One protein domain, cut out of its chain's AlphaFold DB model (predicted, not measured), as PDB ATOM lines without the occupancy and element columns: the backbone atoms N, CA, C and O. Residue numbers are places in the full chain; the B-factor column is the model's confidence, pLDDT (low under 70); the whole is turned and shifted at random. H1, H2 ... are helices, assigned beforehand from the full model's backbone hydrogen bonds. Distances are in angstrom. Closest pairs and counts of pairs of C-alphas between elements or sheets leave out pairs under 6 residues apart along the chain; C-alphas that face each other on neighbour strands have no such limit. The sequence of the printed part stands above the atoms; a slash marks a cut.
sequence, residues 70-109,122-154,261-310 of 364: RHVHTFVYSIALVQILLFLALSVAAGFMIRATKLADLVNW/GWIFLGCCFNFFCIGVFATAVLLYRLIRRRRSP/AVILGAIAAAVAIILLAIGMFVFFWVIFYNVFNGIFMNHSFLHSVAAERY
ATOM      1  N   ARG A  70      48.985   3.934 111.727       67.69
ATOM      2  CA  ARG A  70      48.888   5.190 110.975       67.69
ATOM      3  C   ARG A  70      47.750   5.170 109.957       67.69
ATOM      4  O   ARG A  70      46.971   6.109 109.937       67.69
ATOM      5  N   HIS A  71      47.581   4.086 109.199       62.66
ATOM      6  CA  HIS A  71      46.569   4.019 108.134       62.66
ATOM      7  C   HIS A  71      45.130   4.177 108.637       62.66
ATOM      8  O   HIS A  71      44.325   4.850 108.002       62.66
ATOM      9  N   VAL A  72      44.813   3.594 109.795       63.75
ATOM     10  CA  VAL A  72      43.471   3.676 110.386       63.75
ATOM     11  C   VAL A  72      43.182   5.092 110.860       63.75
ATOM     12  O   VAL A  72      42.125   5.644 110.561       63.75
ATOM     13  N   HIS A  73      44.139   5.694 111.569       67.75
ATOM     14  CA  HIS A  73      44.016   7.080 111.997       67.75
ATOM     15  C   HIS A  73      43.858   8.004 110.790       67.75
ATOM     16  O   HIS A  73      42.929   8.803 110.771       67.75
ATOM     17  N   THR A  74      44.689   7.848 109.756       76.62
ATOM     18  CA  THR A  74      44.602   8.645 108.527       76.62
ATOM     19  C   THR A  74      43.241   8.511 107.852       76.62
ATOM     20  O   THR A  74      42.667   9.524 107.467       76.62
ATOM     21  N   PHE A  75      42.678   7.301 107.766       69.81
ATOM     22  CA  PHE A  75      41.354   7.088 107.180       69.81
ATOM     23  C   PHE A  75      40.250   7.805 107.974       69.81
ATOM     24  O   PHE A  75      39.487   8.583 107.404       69.81
ATOM     25  N   VAL A  76      40.213   7.634 109.300       71.50
ATOM     26  CA  VAL A  76      39.222   8.303 110.163       71.50
ATOM     27  C   VAL A  76      39.366   9.830 110.104       71.50
ATOM     28  O   VAL A  76      38.367  10.534 109.967       71.50
ATOM     29  N   TYR A  77      40.598  10.352 110.148       76.81
ATOM     30  CA  TYR A  77      40.855  11.789 110.020       76.81
ATOM     31  C   TYR A  77      40.482  12.327 108.636       76.81
ATOM     32  O   TYR A  77      39.958  13.433 108.557       76.81
ATOM     33  N   SER A  78      40.695  11.557 107.565       79.69
ATOM     34  CA  SER A  78      40.330  11.969 106.204       79.69
ATOM     35  C   SER A  78      38.819  12.125 106.036       79.69
ATOM     36  O   SER A  78      38.375  13.144 105.513       79.69
ATOM     37  N   ILE A  79      38.022  11.186 106.562       74.06
ATOM     38  CA  ILE A  79      36.556  11.270 106.518       74.06
ATOM     39  C   ILE A  79      36.076  12.475 107.327       74.06
ATOM     40  O   ILE A  79      35.276  13.268 106.836       74.06
ATOM     41  N   ALA A  80      36.598  12.651 108.545       75.12
ATOM     42  CA  ALA A  80      36.248  13.792 109.384       75.12
ATOM     43  C   ALA A  80      36.601  15.132 108.712       75.12
ATOM     44  O   ALA A  80      35.800  16.063 108.744       75.12
ATOM     45  N   LEU A  81      37.768  15.220 108.064       80.50
ATOM     46  CA  LEU A  81      38.208  16.414 107.344       80.50
ATOM     47  C   LEU A  81      37.290  16.731 106.158       80.50
ATOM     48  O   LEU A  81      36.810  17.857 106.059       80.50
ATOM     49  N   VAL A  82      37.012  15.751 105.288       80.94
ATOM     50  CA  VAL A  82      36.098  15.922 104.142       80.94
ATOM     51  C   VAL A  82      34.725  16.395 104.614       80.94
ATOM     52  O   VAL A  82      34.137  17.291 104.014       80.94
ATOM     53  N   GLN A  83      34.244  15.857 105.732       73.69
ATOM     54  CA  GLN A  83      32.957  16.233 106.296       73.69
ATOM     55  C   GLN A  83      32.929  17.674 106.824       73.69
ATOM     56  O   GLN A  83      31.963  18.398 106.580       73.69
ATOM     57  N   ILE A  84      33.986  18.108 107.521       77.50
ATOM     58  CA  ILE A  84      34.140  19.497 107.982       77.50
ATOM     59  C   ILE A  84      34.181  20.447 106.781       77.50
ATOM     60  O   ILE A  84      33.504  21.474 106.790       77.50
ATOM     61  N   LEU A  85      34.926  20.091 105.732       81.88
ATOM     62  CA  LEU A  85      35.008  20.886 104.506       81.88
ATOM     63  C   LEU A  85      33.650  20.989 103.799       81.88
ATOM     64  O   LEU A  85      33.270  22.081 103.383       81.88
ATOM     65  N   LEU A  86      32.893  19.891 103.715       80.56
ATOM     66  CA  LEU A  86      31.545  19.888 103.140       80.56
ATOM     67  C   LEU A  86      30.588  20.788 103.935       80.56
ATOM     68  O   LEU A  86      29.831  21.555 103.346       80.56
ATOM     69  N   PHE A  87      30.639  20.730 105.267       77.38
ATOM     70  CA  PHE A  87      29.820  21.585 106.127       77.38
ATOM     71  C   PHE A  87      30.168  23.071 105.958       77.38
ATOM     72  O   PHE A  87      29.270  23.896 105.785       77.38
ATOM     73  N   LEU A  88      31.462  23.407 105.931       79.31
ATOM     74  CA  LEU A  88      31.923  24.769 105.662       79.31
ATOM     75  C   LEU A  88      31.439  25.256 104.291       79.31
ATOM     76  O   LEU A  88      30.857  26.336 104.207       79.31
ATOM     77  N   ALA A  89      31.585  24.443 103.241       82.44
ATOM     78  CA  ALA A  89      31.116  24.779 101.900       82.44
ATOM     79  C   ALA A  89      29.601  25.048 101.860       82.44
ATOM     80  O   ALA A  89      29.174  26.053 101.293       82.44
ATOM     81  N   LEU A  90      28.792  24.206 102.513       79.44
ATOM     82  CA  LEU A  90      27.340  24.394 102.601       79.44
ATOM     83  C   LEU A  90      26.962  25.649 103.394       79.44
ATOM     84  O   LEU A  90      26.045  26.362 102.995       79.44
ATOM     85  N   SER A  91      27.676  25.957 104.479       78.62
ATOM     86  CA  SER A  91      27.428  27.170 105.268       78.62
ATOM     87  C   SER A  91      27.722  28.451 104.475       78.62
ATOM     88  O   SER A  91      26.936  29.397 104.513       78.62
ATOM     89  N   VAL A  92      28.800  28.454 103.682       81.44
ATOM     90  CA  VAL A  92      29.141  29.561 102.779       81.44
ATOM     91  C   VAL A  92      28.109  29.676 101.658       81.44
ATOM     92  O   VAL A  92      27.647  30.780 101.370       81.44
ATOM     93  N   ALA A  93      27.699  28.554 101.059       80.88
ATOM     94  CA  ALA A  93      26.672  28.532 100.021       80.88
ATOM     95  C   ALA A  93      25.326  29.064 100.536       80.88
ATOM     96  O   ALA A  93      24.695  29.871  99.862       80.88
ATOM     97  N   ALA A  94      24.912  28.684 101.749       79.62
ATOM     98  CA  ALA A  94      23.701  29.206 102.379       79.62
ATOM     99  C   ALA A  94      23.780  30.728 102.591       79.62
ATOM    100  O   ALA A  94      22.851  31.445 102.224       79.62
ATOM    101  N   GLY A  95      24.909  31.236 103.098       76.81
ATOM    102  CA  GLY A  95      25.135  32.679 103.233       76.81
ATOM    103  C   GLY A  95      25.095  33.416 101.890       76.81
ATOM    104  O   GLY A  95      24.495  34.486 101.782       76.81
ATOM    105  N   PHE A  96      25.669  32.820 100.841       80.94
ATOM    106  CA  PHE A  96      25.611  33.368  99.487       80.94
ATOM    107  C   PHE A  96      24.182  33.384  98.928       80.94
ATOM    108  O   PHE A  96      23.768  34.391  98.361       80.94
ATOM    109  N   MET A  97      23.408  32.312  99.127       77.44
ATOM    110  CA  MET A  97      22.010  32.227  98.687       77.44
ATOM    111  C   MET A  97      21.137  33.287  99.358       77.44
ATOM    112  O   MET A  97      20.369  33.951  98.667       77.44
ATOM    113  N   ILE A  98      21.306  33.506 100.666       74.88
ATOM    114  CA  ILE A  98      20.591  34.561 101.405       74.88
ATOM    115  C   ILE A  98      20.912  35.941 100.821       74.88
ATOM    116  O   ILE A  98      20.009  36.755 100.643       74.88
ATOM    117  N   ARG A  99      22.179  36.198 100.468       75.31
ATOM    118  CA  ARG A  99      22.596  37.459  99.837       75.31
ATOM    119  C   ARG A  99      22.056  37.616  98.413       75.31
ATOM    120  O   ARG A  99      21.709  38.721  98.011       75.31
ATOM    121  N   ALA A 100      22.034  36.534  97.639       75.00
ATOM    122  CA  ALA A 100      21.589  36.542  96.248       75.00
ATOM    123  C   ALA A 100      20.075  36.747  96.134       75.00
ATOM    124  O   ALA A 100      19.597  37.415  95.214       75.00
ATOM    125  N   THR A 101      19.307  36.210  97.081       74.81
ATOM    126  CA  THR A 101      17.902  36.565  97.201       74.81
ATOM    127  C   THR A 101      17.815  38.010  97.677       74.81
ATOM    128  O   THR A 101      18.142  38.301  98.823       74.81
ATOM    129  N   LYS A 102      17.296  38.920  96.847       69.88
ATOM    130  CA  LYS A 102      16.910  40.295  97.241       69.88
ATOM    131  C   LYS A 102      15.808  40.348  98.324       69.88
ATOM    132  O   LYS A 102      15.114  41.343  98.476       69.88
ATOM    133  N   LEU A 103      15.629  39.274  99.093       61.03
ATOM    134  CA  LEU A 103      14.788  39.180 100.283       61.03
ATOM    135  C   LEU A 103      15.114  40.284 101.300       61.03
ATOM    136  O   LEU A 103      14.210  40.758 101.982       61.03
ATOM    137  N   ALA A 104      16.372  40.736 101.349       60.19
ATOM    138  CA  ALA A 104      16.786  41.882 102.157       60.19
ATOM    139  C   ALA A 104      16.134  43.208 101.718       60.19
ATOM    140  O   ALA A 104      15.883  44.051 102.573       60.19
ATOM    141  N   ASP A 105      15.803  43.370 100.431       65.25
ATOM    142  CA  ASP A 105      15.135  44.574  99.916       65.25
ATOM    143  C   ASP A 105      13.614  44.543 100.181       65.25
ATOM    144  O   ASP A 105      12.979  45.589 100.292       65.25
ATOM    145  N   LEU A 106      13.013  43.348 100.297       58.81
ATOM    146  CA  LEU A 106      11.574  43.168 100.560       58.81
ATOM    147  C   LEU A 106      11.204  43.367 102.034       58.81
ATOM    148  O   LEU A 106      10.113  43.847 102.344       58.81
ATOM    149  N   VAL A 107      12.099  43.008 102.953       61.72
ATOM    150  CA  VAL A 107      11.925  43.295 104.376       61.72
ATOM    151  C   VAL A 107      12.569  44.649 104.633       61.72
ATOM    152  O   VAL A 107      13.780  44.741 104.781       61.72
ATOM    153  N   ASN A 108      11.767  45.715 104.650       61.62
ATOM    154  CA  ASN A 108      12.237  47.080 104.890       61.62
ATOM    155  C   ASN A 108      12.739  47.234 106.347       61.62
ATOM    156  O   ASN A 108      12.063  47.787 107.214       61.62
ATOM    157  N   TRP A 109      13.930  46.699 106.631       58.22
ATOM    158  CA  TRP A 109      14.600  46.686 107.939       58.22
ATOM    159  C   TRP A 109      14.951  48.089 108.455       58.22
ATOM    160  O   TRP A 109      15.312  48.244 109.623       58.22
ATOM    161  N   GLY A 122      27.154  41.607 110.091       64.25
ATOM    162  CA  GLY A 122      26.421  40.926 111.166       64.25
ATOM    163  C   GLY A 122      26.049  39.474 110.848       64.25
ATOM    164  O   GLY A 122      26.230  38.591 111.687       64.25
ATOM    165  N   TRP A 123      25.612  39.190 109.619       63.19
ATOM    166  CA  TRP A 123      25.233  37.831 109.204       63.19
ATOM    167  C   TRP A 123      26.426  36.881 109.107       63.19
ATOM    168  O   TRP A 123      26.340  35.724 109.519       63.19
ATOM    169  N   ILE A 124      27.567  37.387 108.631       64.88
ATOM    170  CA  ILE A 124      28.828  36.638 108.614       64.88
ATOM    171  C   ILE A 124      29.261  36.340 110.052       64.88
ATOM    172  O   ILE A 124      29.629  35.210 110.366       64.88
ATOM    173  N   PHE A 125      29.156  37.324 110.950       66.38
ATOM    174  CA  PHE A 125      29.504  37.144 112.356       66.38
ATOM    175  C   PHE A 125      28.613  36.104 113.045       66.38
ATOM    176  O   PHE A 125      29.128  35.227 113.732       66.38
ATOM    177  N   LEU A 126      27.297  36.129 112.810       68.88
ATOM    178  CA  LEU A 126      26.363  35.166 113.400       68.88
ATOM    179  C   LEU A 126      26.616  33.735 112.895       68.88
ATOM    180  O   LEU A 126      26.640  32.795 113.692       68.88
ATOM    181  N   GLY A 127      26.885  33.568 111.595       71.06
ATOM    182  CA  GLY A 127      27.270  32.280 111.012       71.06
ATOM    183  C   GLY A 127      28.601  31.748 111.558       71.06
ATOM    184  O   GLY A 127      28.721  30.558 111.864       71.06
ATOM    185  N   CYS A 128      29.588  32.628 111.753       70.75
ATOM    186  CA  CYS A 128      30.857  32.288 112.396       70.75
ATOM    187  C   CYS A 128      30.660  31.897 113.866       70.75
ATOM    188  O   CYS A 128      31.166  30.861 114.291       70.75
ATOM    189  N   CYS A 129      29.885  32.665 114.635       72.38
ATOM    190  CA  CYS A 129      29.577  32.372 116.036       72.38
ATOM    191  C   CYS A 129      28.863  31.026 116.199       72.38
ATOM    192  O   CYS A 129      29.209  30.260 117.096       72.38
ATOM    193  N   PHE A 130      27.928  30.693 115.304       74.69
ATOM    194  CA  PHE A 130      27.278  29.381 115.301       74.69
ATOM    195  C   PHE A 130      28.266  28.247 114.993       74.69
ATOM    196  O   PHE A 130      28.279  27.234 115.689       74.69
ATOM    197  N   ASN A 131      29.161  28.435 114.018       72.94
ATOM    198  CA  ASN A 131      30.232  27.474 113.737       72.94
ATOM    199  C   ASN A 131      31.152  27.265 114.949       72.94
ATOM    200  O   ASN A 131      31.424  26.125 115.328       72.94
ATOM    201  N   PHE A 132      31.594  28.345 115.598       75.44
ATOM    202  CA  PHE A 132      32.410  28.261 116.811       75.44
ATOM    203  C   PHE A 132      31.663  27.592 117.964       75.44
ATOM    204  O   PHE A 132      32.265  26.807 118.695       75.44
ATOM    205  N   PHE A 133      30.357  27.829 118.096       76.50
ATOM    206  CA  PHE A 133      29.516  27.133 119.062       76.50
ATOM    207  C   PHE A 133      29.460  25.626 118.773       76.50
ATOM    208  O   PHE A 133      29.721  24.829 119.672       76.50
ATOM    209  N   CYS A 134      29.219  25.213 117.525       76.75
ATOM    210  CA  CYS A 134      29.216  23.799 117.134       76.75
ATOM    211  C   CYS A 134      30.575  23.124 117.379       76.75
ATOM    212  O   CYS A 134      30.626  22.016 117.919       76.75
ATOM    213  N   ILE A 135      31.681  23.798 117.046       77.44
ATOM    214  CA  ILE A 135      33.040  23.313 117.327       77.44
ATOM    215  C   ILE A 135      33.272  23.214 118.839       77.44
ATOM    216  O   ILE A 135      33.821  22.217 119.305       77.44
ATOM    217  N   GLY A 136      32.828  24.205 119.613       76.19
ATOM    218  CA  GLY A 136      32.928  24.219 121.070       76.19
ATOM    219  C   GLY A 136      32.154  23.071 121.716       76.19
ATOM    220  O   GLY A 136      32.708  22.342 122.541       76.19
ATOM    221  N   VAL A 137      30.910  22.836 121.292       77.38
ATOM    222  CA  VAL A 137      30.090  21.700 121.744       77.38
ATOM    223  C   VAL A 137      30.758  20.377 121.374       77.38
ATOM    224  O   VAL A 137      30.860  19.491 122.221       77.38
ATOM    225  N   PHE A 138      31.295  20.253 120.158       76.44
ATOM    226  CA  PHE A 138      32.017  19.056 119.729       76.44
ATOM    227  C   PHE A 138      33.290  18.814 120.551       76.44
ATOM    228  O   PHE A 138      33.503  17.710 121.055       76.44
ATOM    229  N   ALA A 139      34.119  19.839 120.748       75.88
ATOM    230  CA  ALA A 139      35.322  19.759 121.569       75.88
ATOM    231  C   ALA A 139      34.978  19.356 123.009       75.88
ATOM    232  O   ALA A 139      35.621  18.475 123.583       75.88
ATOM    233  N   THR A 140      33.910  19.935 123.561       72.81
ATOM    234  CA  THR A 140      33.407  19.611 124.899       72.81
ATOM    235  C   THR A 140      32.916  18.166 124.967       72.81
ATOM    236  O   THR A 140      33.281  17.451 125.896       72.81
ATOM    237  N   ALA A 141      32.180  17.684 123.961       72.88
ATOM    238  CA  ALA A 141      31.729  16.295 123.872       72.88
ATOM    239  C   ALA A 141      32.904  15.308 123.761       72.88
ATOM    240  O   ALA A 141      32.911  14.279 124.437       72.88
ATOM    241  N   VAL A 142      33.940  15.628 122.976       79.19
ATOM    242  CA  VAL A 142      35.169  14.824 122.877       79.19
ATOM    243  C   VAL A 142      35.929  14.808 124.205       79.19
ATOM    244  O   VAL A 142      36.426  13.756 124.618       79.19
ATOM    245  N   LEU A 143      36.014  15.944 124.905       74.12
ATOM    246  CA  LEU A 143      36.613  16.023 126.237       74.12
ATOM    247  C   LEU A 143      35.816  15.205 127.255       74.12
ATOM    248  O   LEU A 143      36.412  14.413 127.980       74.12
ATOM    249  N   LEU A 144      34.487  15.314 127.261       71.69
ATOM    250  CA  LEU A 144      33.594  14.504 128.090       71.69
ATOM    251  C   LEU A 144      33.757  13.016 127.794       71.69
ATOM    252  O   LEU A 144      33.941  12.230 128.719       71.69
ATOM    253  N   TYR A 145      33.792  12.622 126.522       77.25
ATOM    254  CA  TYR A 145      34.053  11.243 126.119       77.25
ATOM    255  C   TYR A 145      35.416  10.758 126.629       77.25
ATOM    256  O   TYR A 145      35.516   9.678 127.217       77.25
ATOM    257  N   ARG A 146      36.473  11.570 126.487       74.12
ATOM    258  CA  ARG A 146      37.803  11.259 127.036       74.12
ATOM    259  C   ARG A 146      37.789  11.167 128.558       74.12
ATOM    260  O   ARG A 146      38.444  10.280 129.100       74.12
ATOM    261  N   LEU A 147      37.053  12.031 129.252       71.19
ATOM    262  CA  LEU A 147      36.917  12.017 130.709       71.19
ATOM    263  C   LEU A 147      36.148  10.786 131.191       71.19
ATOM    264  O   LEU A 147      36.591  10.127 132.128       71.19
ATOM    265  N   ILE A 148      35.053  10.420 130.524       71.94
ATOM    266  CA  ILE A 148      34.287   9.199 130.800       71.94
ATOM    267  C   ILE A 148      35.168   7.973 130.555       71.94
ATOM    268  O   ILE A 148      35.232   7.077 131.398       71.94
ATOM    269  N   ARG A 149      35.923   7.953 129.451       69.50
ATOM    270  CA  ARG A 149      36.866   6.874 129.142       69.50
ATOM    271  C   ARG A 149      38.013   6.798 130.156       69.50
ATOM    272  O   ARG A 149      38.377   5.699 130.561       69.50
ATOM    273  N   ARG A 150      38.548   7.933 130.626       70.75
ATOM    274  CA  ARG A 150      39.544   7.985 131.716       70.75
ATOM    275  C   ARG A 150      38.955   7.514 133.047       70.75
ATOM    276  O   ARG A 150      39.621   6.774 133.771       70.75
ATOM    277  N   ARG A 151      37.703   7.871 133.363       61.78
ATOM    278  CA  ARG A 151      36.989   7.370 134.552       61.78
ATOM    279  C   ARG A 151      36.733   5.863 134.478       61.78
ATOM    280  O   ARG A 151      36.814   5.207 135.509       61.78
ATOM    281  N   ARG A 152      36.501   5.320 133.280       51.00
ATOM    282  CA  ARG A 152      36.430   3.874 133.002       51.00
ATOM    283  C   ARG A 152      37.798   3.205 132.848       51.00
ATOM    284  O   ARG A 152      37.845   2.048 132.440       51.00
ATOM    285  N   SER A 153      38.905   3.889 133.156       51.78
ATOM    286  CA  SER A 153      40.211   3.236 133.106       51.78
ATOM    287  C   SER A 153      40.195   1.979 133.991       51.78
ATOM    288  O   SER A 153      39.703   2.023 135.124       51.78
ATOM    289  N   PRO A 154      40.717   0.849 133.489       55.59
ATOM    290  CA  PRO A 154      40.685  -0.426 134.196       55.59
ATOM    291  C   PRO A 154      41.394  -0.369 135.555       55.59
ATOM    292  O   PRO A 154      41.075  -1.166 136.424       55.59
ATOM    293  N   ALA A 261      -0.489  42.163 103.489       79.31
ATOM    294  CA  ALA A 261       0.474  41.568 102.563       79.31
ATOM    295  C   ALA A 261       1.913  41.628 103.106       79.31
ATOM    296  O   ALA A 261       2.657  40.651 103.001       79.31
ATOM    297  N   VAL A 262       2.292  42.741 103.746       80.12
ATOM    298  CA  VAL A 262       3.616  42.899 104.370       80.12
ATOM    299  C   VAL A 262       3.782  41.954 105.563       80.12
ATOM    300  O   VAL A 262       4.810  41.283 105.672       80.12
ATOM    301  N   ILE A 263       2.770  41.849 106.431       83.62
ATOM    302  CA  ILE A 263       2.814  40.959 107.603       83.62
ATOM    303  C   ILE A 263       2.910  39.491 107.166       83.62
ATOM    304  O   ILE A 263       3.757  38.756 107.675       83.62
ATOM    305  N   LEU A 264       2.098  39.061 106.195       86.56
ATOM    306  CA  LEU A 264       2.152  37.695 105.665       86.56
ATOM    307  C   LEU A 264       3.503  37.385 105.013       86.56
ATOM    308  O   LEU A 264       4.055  36.309 105.245       86.56
ATOM    309  N   GLY A 265       4.068  38.331 104.257       81.88
ATOM    310  CA  GLY A 265       5.409  38.198 103.684       81.88
ATOM    311  C   GLY A 265       6.492  38.035 104.754       81.88
ATOM    312  O   GLY A 265       7.347  37.155 104.637       81.88
ATOM    313  N   ALA A 266       6.426  38.820 105.834       79.88
ATOM    314  CA  ALA A 266       7.362  38.724 106.952       79.88
ATOM    315  C   ALA A 266       7.256  37.379 107.691       79.88
ATOM    316  O   ALA A 266       8.280  36.761 107.990       79.88
ATOM    317  N   ILE A 267       6.037  36.886 107.935       86.94
ATOM    318  CA  ILE A 267       5.811  35.573 108.556       86.94
ATOM    319  C   ILE A 267       6.348  34.458 107.653       86.94
ATOM    320  O   ILE A 267       7.070  33.586 108.131       86.94
ATOM    321  N   ALA A 268       6.054  34.497 106.351       84.81
ATOM    322  CA  ALA A 268       6.547  33.501 105.403       84.81
ATOM    323  C   ALA A 268       8.085  33.468 105.353       84.81
ATOM    324  O   ALA A 268       8.682  32.390 105.386       84.81
ATOM    325  N   ALA A 269       8.736  34.637 105.351       78.81
ATOM    326  CA  ALA A 269      10.192  34.740 105.411       78.81
ATOM    327  C   ALA A 269      10.758  34.185 106.731       78.81
ATOM    328  O   ALA A 269      11.716  33.411 106.712       78.81
ATOM    329  N   ALA A 270      10.145  34.514 107.872       80.19
ATOM    330  CA  ALA A 270      10.555  33.992 109.174       80.19
ATOM    331  C   ALA A 270      10.422  32.461 109.247       80.19
ATOM    332  O   ALA A 270      11.347  31.780 109.691       80.19
ATOM    333  N   VAL A 271       9.312  31.907 108.751       86.69
ATOM    334  CA  VAL A 271       9.096  30.454 108.672       86.69
ATOM    335  C   VAL A 271      10.150  29.796 107.784       86.69
ATOM    336  O   VAL A 271      10.727  28.786 108.182       86.69
ATOM    337  N   ALA A 272      10.468  30.377 106.623       81.06
ATOM    338  CA  ALA A 272      11.512  29.854 105.746       81.06
ATOM    339  C   ALA A 272      12.890  29.823 106.437       81.06
ATOM    340  O   ALA A 272      13.597  28.819 106.350       81.06
ATOM    341  N   ILE A 273      13.251  30.875 107.181       78.69
ATOM    342  CA  ILE A 273      14.503  30.933 107.954       78.69
ATOM    343  C   ILE A 273      14.526  29.855 109.046       78.69
ATOM    344  O   ILE A 273      15.529  29.154 109.197       78.69
ATOM    345  N   ILE A 274      13.425  29.683 109.782       82.88
ATOM    346  CA  ILE A 274      13.311  28.656 110.827       82.88
ATOM    347  C   ILE A 274      13.447  27.254 110.221       82.88
ATOM    348  O   ILE A 274      14.198  26.431 110.743       82.88
ATOM    349  N   LEU A 275      12.780  26.981 109.096       85.12
ATOM    350  CA  LEU A 275      12.877  25.693 108.405       85.12
ATOM    351  C   LEU A 275      14.296  25.419 107.891       85.12
ATOM    352  O   LEU A 275      14.776  24.294 108.025       85.12
ATOM    353  N   LEU A 276      14.995  26.432 107.369       80.25
ATOM    354  CA  LEU A 276      16.405  26.310 106.982       80.25
ATOM    355  C   LEU A 276      17.299  25.997 108.188       80.25
ATOM    356  O   LEU A 276      18.142  25.103 108.106       80.25
ATOM    357  N   ALA A 277      17.088  26.673 109.319       78.56
ATOM    358  CA  ALA A 277      17.841  26.423 110.546       78.56
ATOM    359  C   ALA A 277      17.605  25.001 111.086       78.56
ATOM    360  O   ALA A 277      18.563  24.302 111.429       78.56
ATOM    361  N   ILE A 278      16.351  24.537 111.101       84.81
ATOM    362  CA  ILE A 278      15.998  23.160 111.473       84.81
ATOM    363  C   ILE A 278      16.647  22.167 110.504       84.81
ATOM    364  O   ILE A 278      17.250  21.191 110.948       84.81
ATOM    365  N   GLY A 279      16.587  22.426 109.195       82.00
ATOM    366  CA  GLY A 279      17.218  21.590 108.175       82.00
ATOM    367  C   GLY A 279      18.726  21.450 108.386       82.00
ATOM    368  O   GLY A 279      19.249  20.336 108.385       82.00
ATOM    369  N   MET A 280      19.422  22.558 108.661       79.38
ATOM    370  CA  MET A 280      20.849  22.547 108.993       79.38
ATOM    371  C   MET A 280      21.145  21.768 110.279       79.38
ATOM    372  O   MET A 280      22.121  21.019 110.332       79.38
ATOM    373  N   PHE A 281      20.303  21.910 111.305       80.44
ATOM    374  CA  PHE A 281      20.455  21.191 112.567       80.44
ATOM    375  C   PHE A 281      20.261  19.679 112.396       80.44
ATOM    376  O   PHE A 281      21.088  18.894 112.859       80.44
ATOM    377  N   VAL A 282      19.211  19.257 111.688       85.38
ATOM    378  CA  VAL A 282      18.959  17.840 111.382       85.38
ATOM    379  C   VAL A 282      20.100  17.270 110.546       85.38
ATOM    380  O   VAL A 282      20.622  16.208 110.873       85.38
ATOM    381  N   PHE A 283      20.545  17.992 109.516       78.69
ATOM    382  CA  PHE A 283      21.670  17.576 108.684       78.69
ATOM    383  C   PHE A 283      22.953  17.400 109.506       78.69
ATOM    384  O   PHE A 283      23.629  16.377 109.382       78.69
ATOM    385  N   PHE A 284      23.252  18.339 110.409       80.12
ATOM    386  CA  PHE A 284      24.365  18.219 111.347       80.12
ATOM    387  C   PHE A 284      24.251  16.960 112.218       80.12
ATOM    388  O   PHE A 284      25.222  16.215 112.334       80.12
ATOM    389  N   TRP A 285      23.079  16.678 112.793       84.00
ATOM    390  CA  TRP A 285      22.876  15.483 113.618       84.00
ATOM    391  C   TRP A 285      22.973  14.183 112.828       84.00
ATOM    392  O   TRP A 285      23.561  13.226 113.324       84.00
ATOM    393  N   VAL A 286      22.463  14.144 111.597       82.81
ATOM    394  CA  VAL A 286      22.606  12.989 110.701       82.81
ATOM    395  C   VAL A 286      24.080  12.740 110.395       82.81
ATOM    396  O   VAL A 286      24.548  11.607 110.488       82.81
ATOM    397  N   ILE A 287      24.842  13.790 110.085       78.56
ATOM    398  CA  ILE A 287      26.290  13.687 109.884       78.56
ATOM    399  C   ILE A 287      26.971  13.180 111.148       78.56
ATOM    400  O   ILE A 287      27.746  12.228 111.094       78.56
ATOM    401  N   PHE A 288      26.684  13.811 112.282       78.69
ATOM    402  CA  PHE A 288      27.277  13.462 113.560       78.69
ATOM    403  C   PHE A 288      27.011  11.997 113.896       78.69
ATOM    404  O   PHE A 288      27.944  11.268 114.216       78.69
ATOM    405  N   TYR A 289      25.763  11.554 113.750       83.69
ATOM    406  CA  TYR A 289      25.345  10.177 113.964       83.69
ATOM    407  C   TYR A 289      26.052   9.214 113.010       83.69
ATOM    408  O   TYR A 289      26.568   8.199 113.464       83.69
ATOM    409  N   ASN A 290      26.169   9.542 111.720       78.19
ATOM    410  CA  ASN A 290      26.892   8.715 110.748       78.19
ATOM    411  C   ASN A 290      28.392   8.627 111.048       78.19
ATOM    412  O   ASN A 290      28.968   7.547 110.948       78.19
ATOM    413  N   VAL A 291      29.034   9.722 111.466       78.06
ATOM    414  CA  VAL A 291      30.449   9.714 111.868       78.06
ATOM    415  C   VAL A 291      30.632   8.929 113.163       78.06
ATOM    416  O   VAL A 291      31.543   8.113 113.249       78.06
ATOM    417  N   PHE A 292      29.768   9.124 114.162       78.81
ATOM    418  CA  PHE A 292      29.845   8.395 115.429       78.81
ATOM    419  C   PHE A 292      29.575   6.908 115.251       78.81
ATOM    420  O   PHE A 292      30.348   6.097 115.753       78.81
ATOM    421  N   ASN A 293      28.533   6.542 114.507       77.94
ATOM    422  CA  ASN A 293      28.266   5.155 114.150       77.94
ATOM    423  C   ASN A 293      29.377   4.585 113.285       77.94
ATOM    424  O   ASN A 293      29.757   3.444 113.496       77.94
ATOM    425  N   GLY A 294      29.941   5.369 112.369       75.44
ATOM    426  CA  GLY A 294      31.119   4.989 111.604       75.44
ATOM    427  C   GLY A 294      32.279   4.662 112.535       75.44
ATOM    428  O   GLY A 294      32.810   3.568 112.481       75.44
ATOM    429  N   ILE A 295      32.627   5.544 113.469       74.81
ATOM    430  CA  ILE A 295      33.693   5.301 114.451       74.81
ATOM    431  C   ILE A 295      33.362   4.099 115.347       74.81
ATOM    432  O   ILE A 295      34.254   3.315 115.653       74.81
ATOM    433  N   PHE A 296      32.106   3.937 115.767       75.56
ATOM    434  CA  PHE A 296      31.680   2.878 116.681       75.56
ATOM    435  C   PHE A 296      31.624   1.502 116.009       75.56
ATOM    436  O   PHE A 296      32.194   0.544 116.528       75.56
ATOM    437  N   MET A 297      31.005   1.401 114.834       72.50
ATOM    438  CA  MET A 297      30.979   0.178 114.027       72.50
ATOM    439  C   MET A 297      32.370  -0.170 113.527       72.50
ATOM    440  O   MET A 297      32.778  -1.327 113.543       72.50
ATOM    441  N   ASN A 298      33.145   0.842 113.140       71.62
ATOM    442  CA  ASN A 298      34.513   0.603 112.736       71.62
ATOM    443  C   ASN A 298      35.383   0.280 113.950       71.62
ATOM    444  O   ASN A 298      36.386  -0.370 113.775       71.62
ATOM    445  N   HIS A 299      35.029   0.625 115.190       74.88
ATOM    446  CA  HIS A 299      35.808   0.197 116.354       74.88
ATOM    447  C   HIS A 299      35.859  -1.333 116.449       74.88
ATOM    448  O   HIS A 299      36.954  -1.869 116.571       74.88
ATOM    449  N   SER A 300      34.731  -2.046 116.323       72.56
ATOM    450  CA  SER A 300      34.731  -3.521 116.345       72.56
ATOM    451  C   SER A 300      35.467  -4.121 115.145       72.56
ATOM    452  O   SER A 300      36.264  -5.041 115.319       72.56
ATOM    453  N   PHE A 301      35.287  -3.553 113.950       77.75
ATOM    454  CA  PHE A 301      36.040  -3.954 112.759       77.75
ATOM    455  C   PHE A 301      37.543  -3.666 112.888       77.75
ATOM    456  O   PHE A 301      38.391  -4.452 112.488       77.75
ATOM    457  N   LEU A 302      37.912  -2.545 113.496       70.00
ATOM    458  CA  LEU A 302      39.298  -2.185 113.750       70.00
ATOM    459  C   LEU A 302      39.911  -3.103 114.799       70.00
ATOM    460  O   LEU A 302      41.100  -3.379 114.692       70.00
ATOM    461  N   HIS A 303      39.134  -3.613 115.760       77.31
ATOM    462  CA  HIS A 303      39.591  -4.657 116.682       77.31
ATOM    463  C   HIS A 303      39.847  -5.977 115.967       77.31
ATOM    464  O   HIS A 303      40.884  -6.587 116.222       77.31
ATOM    465  N   SER A 304      38.975  -6.398 115.046       77.44
ATOM    466  CA  SER A 304      39.202  -7.626 114.274       77.44
ATOM    467  C   SER A 304      40.390  -7.491 113.320       77.44
ATOM    468  O   SER A 304      41.286  -8.331 113.344       77.44
ATOM    469  N   VAL A 305      40.479  -6.388 112.570       78.38
ATOM    470  CA  VAL A 305      41.613  -6.110 111.671       78.38
ATOM    471  C   VAL A 305      42.913  -5.917 112.452       78.38
ATOM    472  O   VAL A 305      43.976  -6.340 111.998       78.38
ATOM    473  N   ALA A 306      42.868  -5.291 113.630       75.38
ATOM    474  CA  ALA A 306      44.028  -5.203 114.509       75.38
ATOM    475  C   ALA A 306      44.448  -6.595 114.987       75.38
ATOM    476  O   ALA A 306      45.625  -6.926 114.879       75.38
ATOM    477  N   ALA A 307      43.526  -7.418 115.486       80.00
ATOM    478  CA  ALA A 307      43.848  -8.766 115.944       80.00
ATOM    479  C   ALA A 307      44.504  -9.602 114.833       80.00
ATOM    480  O   ALA A 307      45.526 -10.231 115.086       80.00
ATOM    481  N   GLU A 308      43.991  -9.511 113.601       79.56
ATOM    482  CA  GLU A 308      44.536 -10.217 112.437       79.56
ATOM    483  C   GLU A 308      45.913  -9.684 111.999       79.56
ATOM    484  O   GLU A 308      46.821 -10.462 111.707       79.56
ATOM    485  N   ARG A 309      46.119  -8.359 111.992       77.56
ATOM    486  CA  ARG A 309      47.410  -7.763 111.595       77.56
ATOM    487  C   ARG A 309      48.495  -7.900 112.662       77.56
ATOM    488  O   ARG A 309      49.667  -8.077 112.326       77.56
ATOM    489  N   TYR A 310      48.143  -7.798 113.943       82.00
ATOM    490  CA  TYR A 310      49.080  -7.972 115.052       82.00
ATOM    491  C   TYR A 310      49.194  -9.456 115.398       82.00
ATOM    492  O   TYR A 310      48.659  -9.906 116.419       82.00
TER     493      TYR A 310
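Overview. This is residues 70 to 109, 122 to 154 and 261 to 310 of the 364 residues of the protein "SHM4 protein" of Symbiodinium sp. CCMP2456 (UniProt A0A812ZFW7). Three long helices run lengthwise in a loose rod: H1 and H4 side by side in opposite ways, and H3 in a narrow V with H1, coming nearest to it at residues 123 to 127 and splaying away towards its other end, where residues 139 to 154 stick out free. H4 runs nearly the whole length of the rod, and the short helix H2 sits just past the last residues of H1, near H4. The printed part has 123 residues with four named helices, in the order H1, H2, H3, H4, and no named strand, and its class is all helix. The whole is only just loose, close to extended, with a radius of gyration of the C-alphas of 20.3 A. The C-alphas span 69 by 28 by 22 A along their three main axes.

Along the chain. The printed part begins with H1, residues 70 to 100, whose first C-alpha, that of Arg 70, is at (48.888, 5.190, 110.975). H1 measures 44.1 A from first to last C-alpha. After a tight link of 2 residues comes H2, residues 103 to 106, from Leu 103 to Leu 106. The first printed stretch ends at Trp 109, and the next begins at Gly 122 with H3, residues 122 to 151, which measures 42.2 A from first to last C-alpha. The C-alpha of Arg 151, the last residue of H3, is at (36.989, 7.370, 134.552). H4, residues 261 to 309, is the longest helix with 49 residues and measures 68.7 A from the C-alpha of Ala 261 at (0.474, 41.568, 102.563) to that of Arg 309 at (47.410, -7.763, 111.595). It has a kink of 35 degrees near residue 301.

Arrangement. H1 touches both H3 and H4, each with a part of its length alone. H1 touches H4 with residues 72 to 83 alone, and H4 touches H1 with residues 287 to 302 alone. Their closest C-alphas, those of Ala 80 and Val 291, are 7.5 A apart. H1 and H4 run opposite ways at a shallow tilt of 7 degrees, with their centres 12.4 A apart. H1 and H3 only just touch, with 3 pairs of C-alphas within 8 A, through residues 91 to 95 of H1 and residues 123 to 127 of H3 alone. Their closest C-alphas, those of Gly 95 and Ile 124, are 7.6 A apart. H1 and H3 run opposite ways at a shallow tilt of 25 degrees, with their centres 15.6 A apart. H3 and H4 are apart, and so are H2 and H3. H1 and H2 meet only through their link. H2 touches no helix, but is near H4, with 6 pairs of C-alphas within 10 A. In H1 and H3 every pair of backbone O of residue i and N of residue i+4 is within hydrogen-bond range, in H4 44 of 45 are, and H2 is too short for such a pair.

Size, cuts and confidence. The outline is a rod, and the two C-alphas farthest apart, those of Ala 261 and Tyr 310, are 70.5 A apart. Residues 139 to 154, of which 139 to 151 belong to H3, stand free; without them the body has 107 residues and spans 70 by 22 by 21 A. Residues 110 to 121 are not printed, and C-alphas 109 and 122 are 13.5 A apart across this cut. Residues 155 to 260 are not printed either, and C-alphas 154 and 261 are 66.2 A apart across that cut. The mean pLDDT of the printed part is 75.1, and 23 residues are under 70, among them residues 102 to 109, 122 to 126 and 151 to 154.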